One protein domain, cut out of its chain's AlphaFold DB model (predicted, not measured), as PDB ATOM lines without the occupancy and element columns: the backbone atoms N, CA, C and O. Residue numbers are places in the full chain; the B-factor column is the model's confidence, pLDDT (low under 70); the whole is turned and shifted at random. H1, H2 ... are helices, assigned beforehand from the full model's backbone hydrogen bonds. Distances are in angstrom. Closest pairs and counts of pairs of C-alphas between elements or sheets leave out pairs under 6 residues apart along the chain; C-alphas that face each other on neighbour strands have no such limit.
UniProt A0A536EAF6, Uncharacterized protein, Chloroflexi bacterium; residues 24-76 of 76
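What this domain is: This is residues 24 to 76 of the 76 residues of an uncharacterized protein of Chloroflexi bacterium (UniProt A0A536EAF6). One long helix, H1, is joined end to end with a shorter one, H2, in a wide, open V, while residues 24 to 38, with no named element, make a loop that folds back beside H1. Residues 57 to 76, holding H2, stick out at one end, and residues 31 to 40 stick out at the other. The 53 printed residues, with two named helices in the order H1, H2 and no named strand, are all helix in class. The whole is extended, with a radius of gyration of the C-alphas of 17.7 A, a rod spanning 53 by 22 by 11 A.

How they stand to each other: H1, residues 39 to 59, and H2, residues 62 to 74, are apart, though a tight link of 2 residues joins them. Every O i to N i+4 pair is within hydrogen-bond range in H2, and 15 of 17 are in H1.

Where its parts are: H1 measures 31.0 A from C-alpha 39 at (44.646, 17.120, 37.836) to C-alpha 59. H2 measures 18.7 A and ends with C-alpha 74 at (34.496, -21.341, 4.544).

The domain as a whole: The C-alphas farthest apart, of Thr 38 and Arg 76, are 53.3 A apart. The printed part has no cut. Residues 73 to 76 have pLDDT under 70.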
ATOM      1  N   LYS A  24      39.802  -2.329  25.350       90.00
ATOM      2  CA  LYS A  24      39.313  -2.225  26.729       90.00
ATOM      3  C   LYS A  24      40.252  -1.330  27.527       90.00
ATOM      4  O   LYS A  24      41.397  -1.698  27.762       90.00
ATOM      5  N   ILE A  25      39.756  -0.176  27.961       90.31
ATOM      6  CA  ILE A  25      40.527   0.760  28.782       90.31
ATOM      7  C   ILE A  25      40.214   0.503  30.261       90.31
ATOM      8  O   ILE A  25      39.053   0.629  30.664       90.31
ATOM      9  N   PRO A  26      41.209   0.158  31.096       88.38
ATOM     10  CA  PRO A  26      40.988   0.037  32.526       88.38
ATOM     11  C   PRO A  26      40.817   1.424  33.154       88.38
ATOM     12  O   PRO A  26      41.682   2.290  33.025       88.38
ATOM     13  N   THR A  27      39.717   1.623  33.880       86.12
ATOM     14  CA  THR A  27      39.413   2.877  34.597       86.12
ATOM     15  C   THR A  27      39.936   2.888  36.037       86.12
ATOM     16  O   THR A  27      39.861   3.906  36.720       86.12
ATOM     17  N   GLY A  28      40.513   1.776  36.506       86.25
ATOM     18  CA  GLY A  28      41.138   1.680  37.825       86.25
ATOM     19  C   GLY A  28      40.137   1.914  38.955       86.25
ATOM     20  O   GLY A  28      39.089   1.274  39.005       86.25
ATOM     21  N   LYS A  29      40.472   2.835  39.868       86.38
ATOM     22  CA  LYS A  29      39.592   3.242  40.977       86.38
ATOM     23  C   LYS A  29      38.507   4.245  40.557       86.38
ATOM     24  O   LYS A  29      37.605   4.491  41.351       86.38
ATOM     25  N   TYR A  30      38.601   4.809  39.349       89.00
ATOM     26  CA  TYR A  30      37.751   5.910  38.910       89.00
ATOM     27  C   TYR A  30      36.415   5.424  38.355       89.00
ATOM     28  O   TYR A  30      36.323   4.413  37.647       89.00
ATOM     29  N   SER A  31      35.370   6.178  38.666       86.19
ATOM     30  CA  SER A  31      33.998   5.923  38.271       86.19
ATOM     31  C   SER A  31      33.374   7.111  37.548       86.19
ATOM     32  O   SER A  31      33.827   8.245  37.662       86.19
ATOM     33  N   ALA A  32      32.274   6.860  36.833       83.06
ATOM     34  CA  ALA A  32      31.521   7.906  36.142       83.06
ATOM     35  C   ALA A  32      30.899   8.962  37.083       83.06
ATOM     36  O   ALA A  32      30.413   9.982  36.607       83.06
ATOM     37  N   THR A  33      30.878   8.711  38.396       86.75
ATOM     38  CA  THR A  33      30.331   9.621  39.417       86.75
ATOM     39  C   THR A  33      31.412  10.315  40.242       86.75
ATOM     40  O   THR A  33      31.092  10.964  41.234       86.75
ATOM     41  N   ASP A  34      32.682  10.173  39.866       85.50
ATOM     42  CA  ASP A  34      33.778  10.854  40.550       85.50
ATOM     43  C   ASP A  34      33.902  12.267  39.969       85.50
ATOM     44  O   ASP A  34      34.567  12.485  38.957       85.50
ATOM     45  N   PHE A  35      33.198  13.224  40.577       88.19
ATOM     46  CA  PHE A  35      33.165  14.615  40.107       88.19
ATOM     47  C   PHE A  35      34.340  15.457  40.626       88.19
ATOM     48  O   PHE A  35      34.718  16.441  39.994       88.19
ATOM     49  N   ASP A  36      34.962  15.036  41.729       90.81
ATOM     50  CA  ASP A  36      36.038  15.758  42.415       90.81
ATOM     51  C   ASP A  36      37.433  15.234  42.017       90.81
ATOM     52  O   ASP A  36      38.251  14.870  42.863       90.81
ATOM     53  N   LEU A  37      37.708  15.146  40.711       89.25
ATOM     54  CA  LEU A  37      39.005  14.682  40.204       89.25
ATOM     55  C   LEU A  37      40.056  15.792  40.273       89.25
ATOM     56  O   LEU A  37      39.901  16.859  39.669       89.25
ATOM     57  N   THR A  38      41.178  15.515  40.935       92.06
ATOM     58  CA  THR A  38      42.356  16.388  40.856       92.06
ATOM     59  C   THR A  38      43.011  16.294  39.470       92.06
ATOM     60  O   THR A  38      42.769  15.337  38.730       92.06
ATOM     61  N   PRO A  39      43.881  17.244  39.078       88.25
ATOM     62  CA  PRO A  39      44.646  17.120  37.836       88.25
ATOM     63  C   PRO A  39      45.429  15.802  37.743       88.25
ATOM     64  O   PRO A  39      45.332  15.110  36.736       88.25
ATOM     65  N   ALA A  40      46.088  15.388  38.830       87.00
ATOM     66  CA  ALA A  40      46.814  14.119  38.884       87.00
ATOM     67  C   ALA A  40      45.889  12.896  38.740       87.00
ATOM     68  O   ALA A  40      46.269  11.891  38.141       87.00
ATOM     69  N   ASP A  41      44.653  12.978  39.247       89.06
ATOM     70  CA  ASP A  41      43.662  11.915  39.064       89.06
ATOM     71  C   ASP A  41      43.196  11.778  37.612       89.06
ATOM     72  O   ASP A  41      42.760  10.701  37.215       89.06
ATOM     73  N   ARG A  42      43.296  12.839  36.806       88.50
ATOM     74  CA  ARG A  42      42.943  12.818  35.378       88.50
ATOM     75  C   ARG A  42      44.056  12.250  34.504       88.50
ATOM     76  O   ARG A  42      43.758  11.649  33.470       88.50
ATOM     77  N   ASP A  43      45.305  12.407  34.925       92.31
ATOM     78  CA  ASP A  43      46.463  11.902  34.186       92.31
ATOM     79  C   ASP A  43      46.465  10.370  34.134       92.31
ATOM     80  O   ASP A  43      46.821   9.773  33.118       92.31
ATOM     81  N   TRP A  44      45.998   9.712  35.199       91.62
ATOM     82  CA  TRP A  44      45.995   8.252  35.261       91.62
ATOM     83  C   TRP A  44      45.054   7.597  34.227       91.62
ATOM     84  O   TRP A  44      45.531   6.742  33.476       91.62
ATOM     85  N   PRO A  45      43.754   7.962  34.107       91.56
ATOM     86  CA  PRO A  45      42.879   7.415  33.068       91.56
ATOM     87  C   PRO A  45      43.383   7.704  31.656       91.56
ATOM     88  O   PRO A  45      43.239   6.859  30.771       91.56
ATOM     89  N   TYR A  46      43.988   8.877  31.457       92.31
ATOM     90  CA  TYR A  46      44.572   9.259  30.179       92.31
ATOM     91  C   TYR A  46      45.718   8.318  29.788       92.31
ATOM     92  O   TYR A  46      45.656   7.683  28.734       92.31
ATOM     93  N   GLU A  47      46.715   8.154  30.660       94.62
ATOM     94  CA  GLU A  47      47.861   7.279  30.389       94.62
ATOM     95  C   GLU A  47      47.434   5.808  30.289       94.62
ATOM     96  O   GLU A  47      47.929   5.062  29.446       94.62
ATOM     97  N   SER A  48      46.456   5.391  31.101       94.88
ATOM     98  CA  SER A  48      45.854   4.058  31.025       94.88
ATOM     99  C   SER A  48      45.264   3.779  29.639       94.88
ATOM    100  O   SER A  48      45.553   2.742  29.036       94.88
ATOM    101  N   GLY A  49      44.486   4.724  29.099       94.69
ATOM    102  CA  GLY A  49      43.934   4.634  27.749       94.69
ATOM    103  C   GLY A  49      45.011   4.642  26.671       94.69
ATOM    104  O   GLY A  49      44.959   3.831  25.747       94.69
ATOM    105  N   TYR A  50      46.018   5.505  26.814       96.50
ATOM    106  CA  TYR A  50      47.121   5.602  25.862       96.50
ATOM    107  C   TYR A  50      47.941   4.308  25.787       96.50
ATOM    108  O   TYR A  50      48.226   3.811  24.694       96.50
ATOM    109  N   ARG A  51      48.264   3.703  26.937       96.44
ATOM    110  CA  ARG A  51      48.945   2.406  27.000       96.44
ATOM    111  C   ARG A  51      48.095   1.286  26.404       96.44
ATOM    112  O   ARG A  51      48.598   0.563  25.552       96.44
ATOM    113  N   ALA A  52      46.823   1.177  26.794       95.69
ATOM    114  CA  ALA A  52      45.928   0.142  26.269       95.69
ATOM    115  C   ALA A  52      45.772   0.238  24.742       95.69
ATOM    116  O   ALA A  52      45.752  -0.780  24.049       95.69
ATOM    117  N   ALA A  53      45.705   1.460  24.206       95.25
ATOM    118  CA  ALA A  53      45.655   1.683  22.769       95.25
ATOM    119  C   ALA A  53      46.953   1.263  22.071       95.25
ATOM    120  O   ALA A  53      46.884   0.588  21.048       95.25
ATOM    121  N   ARG A  54      48.123   1.613  22.625       96.81
ATOM    122  CA  ARG A  54      49.413   1.164  22.079       96.81
ATOM    123  C   ARG A  54      49.540  -0.353  22.075       96.81
ATOM    124  O   ARG A  54      49.794  -0.919  21.025       96.81
ATOM    125  N   GLU A  55      49.291  -1.008  23.206       95.25
ATOM    126  CA  GLU A  55      49.385  -2.471  23.319       95.25
ATOM    127  C   GLU A  55      48.462  -3.185  22.321       95.25
ATOM    128  O   GLU A  55      48.859  -4.166  21.682       95.25
ATOM    129  N   PHE A  56      47.240  -2.674  22.143       94.19
ATOM    130  CA  PHE A  56      46.322  -3.198  21.139       94.19
ATOM    131  C   PHE A  56      46.861  -2.987  19.724       94.19
ATOM    132  O   PHE A  56      46.947  -3.944  18.964       94.19
ATOM    133  N   LEU A  57      47.241  -1.762  19.357       93.62
ATOM    134  CA  LEU A  57      47.673  -1.445  17.993       93.62
ATOM    135  C   LEU A  57      48.997  -2.121  17.609       93.62
ATOM    136  O   LEU A  57      49.161  -2.476  16.447       93.62
ATOM    137  N   ASP A  58      49.899  -2.341  18.567       95.50
ATOM    138  CA  ASP A  58      51.177  -3.026  18.338       95.50
ATOM    139  C   ASP A  58      50.992  -4.526  18.069       95.50
ATOM    140  O   ASP A  58      51.761  -5.128  17.320       95.50
ATOM    141  N   SER A  59      49.977  -5.143  18.679       90.50
ATOM    142  CA  SER A  59      49.689  -6.575  18.526       90.50
ATOM    143  C   SER A  59      48.616  -6.880  17.479       90.50
ATOM    144  O   SER A  59      48.469  -8.028  17.062       90.50
ATOM    145  N   TRP A  60      47.855  -5.877  17.041       93.75
ATOM    146  CA  TRP A  60      46.722  -6.071  16.147       93.75
ATOM    147  C   TRP A  60      47.124  -6.009  14.672       93.75
ATOM    148  O   TRP A  60      47.710  -5.042  14.190       93.75
ATOM    149  N   SER A  61      46.723  -7.033  13.917       92.88
ATOM    150  CA  SER A  61      46.994  -7.152  12.486       92.88
ATOM    151  C   SER A  61      45.701  -7.248  11.687       92.88
ATOM    152  O   SER A  61      44.933  -8.205  11.810       92.88
ATOM    153  N   TRP A  62      45.493  -6.286  10.782       90.31
ATOM    154  CA  TRP A  62      44.358  -6.316   9.854       90.31
ATOM    155  C   TRP A  62      44.337  -7.590   9.005       90.31
ATOM    156  O   TRP A  62      43.280  -8.169   8.755       90.31
ATOM    157  N   ARG A  63      45.516  -8.054   8.577       92.88
ATOM    158  CA  ARG A  63      45.639  -9.249   7.741       92.88
ATOM    159  C   ARG A  63      45.178 -10.501   8.486       92.88
ATOM    160  O   ARG A  63      44.446 -11.302   7.914       92.88
ATOM    161  N   GLU A  64      45.588 -10.655   9.743       90.38
ATOM    162  CA  GLU A  64      45.190 -11.795  10.581       90.38
ATOM    163  C   GLU A  64      43.691 -11.768  10.880       90.38
ATOM    164  O   GLU A  64      43.018 -12.790  10.754       90.38
ATOM    165  N   TYR A  65      43.150 -10.581  11.168       89.94
ATOM    166  CA  TYR A  65      41.722 -10.376  11.382       89.94
ATOM    167  C   TYR A  65      40.865 -10.815  10.179       89.94
ATOM    168  O   TYR A  65      39.871 -11.526  10.340       89.94
ATOM    169  N   VAL A  66      41.244 -10.415   8.958       90.94
ATOM    170  CA  VAL A  66      40.516 -10.797   7.735       90.94
ATOM    171  C   VAL A  66      40.632 -12.299   7.466       90.94
ATOM    172  O   VAL A  66      39.630 -12.926   7.121       90.94
ATOM    173  N   ALA A  67      41.821 -12.881   7.646       91.38
ATOM    174  CA  ALA A  67      42.059 -14.301   7.395       91.38
ATOM    175  C   ALA A  67      41.175 -15.200   8.275       91.38
ATOM    176  O   ALA A  67      40.527 -16.114   7.771       91.38
ATOM    177  N   GLU A  68      41.080 -14.904   9.571       86.62
ATOM    178  CA  GLU A  68      40.210 -15.639  10.493       86.62
ATOM    179  C   GLU A  68      38.730 -15.546  10.096       86.62
ATOM    180  O   GLU A  68      38.022 -16.550  10.067       86.62
ATOM    181  N   ARG A  69      38.251 -14.348   9.735       84.75
ATOM    182  CA  ARG A  69      36.858 -14.135   9.308       84.75
ATOM    183  C   ARG A  69      36.513 -14.903   8.030       84.75
ATOM    184  O   ARG A  69      35.404 -15.425   7.905       84.75
ATOM    185  N   GLN A  70      37.449 -14.975   7.085       84.00
ATOM    186  CA  GLN A  70      37.284 -15.741   5.848       84.00
ATOM    187  C   GLN A  70      37.320 -17.254   6.098       84.00
ATOM    188  O   GLN A  70      36.506 -17.977   5.521       84.00
ATOM    189  N   ALA A  71      38.187 -17.730   6.998       76.06
ATOM    190  CA  ALA A  71      38.238 -19.136   7.402       76.06
ATOM    191  C   ALA A  71      36.914 -19.590   8.041       76.06
ATOM    192  O   ALA A  71      36.317 -20.564   7.592       76.06
ATOM    193  N   VAL A  72      36.377 -18.803   8.980       71.88
ATOM    194  CA  VAL A  72      35.075 -19.069   9.626       71.88
ATOM    195  C   VAL A  72      33.912 -19.096   8.623       71.88
ATOM    196  O   VAL A  72      32.916 -19.781   8.842       71.88
ATOM    197  N   THR A  73      34.019 -18.359   7.516       66.56
ATOM    198  CA  THR A  73      32.986 -18.343   6.463       66.56
ATOM    199  C   THR A  73      33.078 -19.564   5.542       66.56
ATOM    200  O   THR A  73      32.079 -19.945   4.946       66.56
ATOM    201  N   THR A  74      34.254 -20.188   5.430       61.22
ATOM    202  CA  THR A  74      34.496 -21.341   4.544       61.22
ATOM    203  C   THR A  74      34.107 -22.674   5.201       61.22
ATOM    204  O   THR A  74      33.828 -23.643   4.506       61.22
ATOM    205  N   GLU A  75      34.047 -22.721   6.535       56.19
ATOM    206  CA  GLU A  75      33.623 -23.891   7.326       56.19
ATOM    207  C   GLU A  75      32.106 -23.928   7.624       56.19
ATOM    208  O   GLU A  75      31.658 -24.753   8.424       56.19
ATOM    209  N   ARG A  76      31.311 -23.039   7.011       47.78
ATOM    210  CA  ARG A  76      29.853 -22.943   7.195       47.78
ATOM    211  C   ARG A  76      29.051 -23.393   5.983       47.78
ATOM    212  O   ARG A  76      29.452 -23.063   4.848       47.78
TER     213      ARG A  76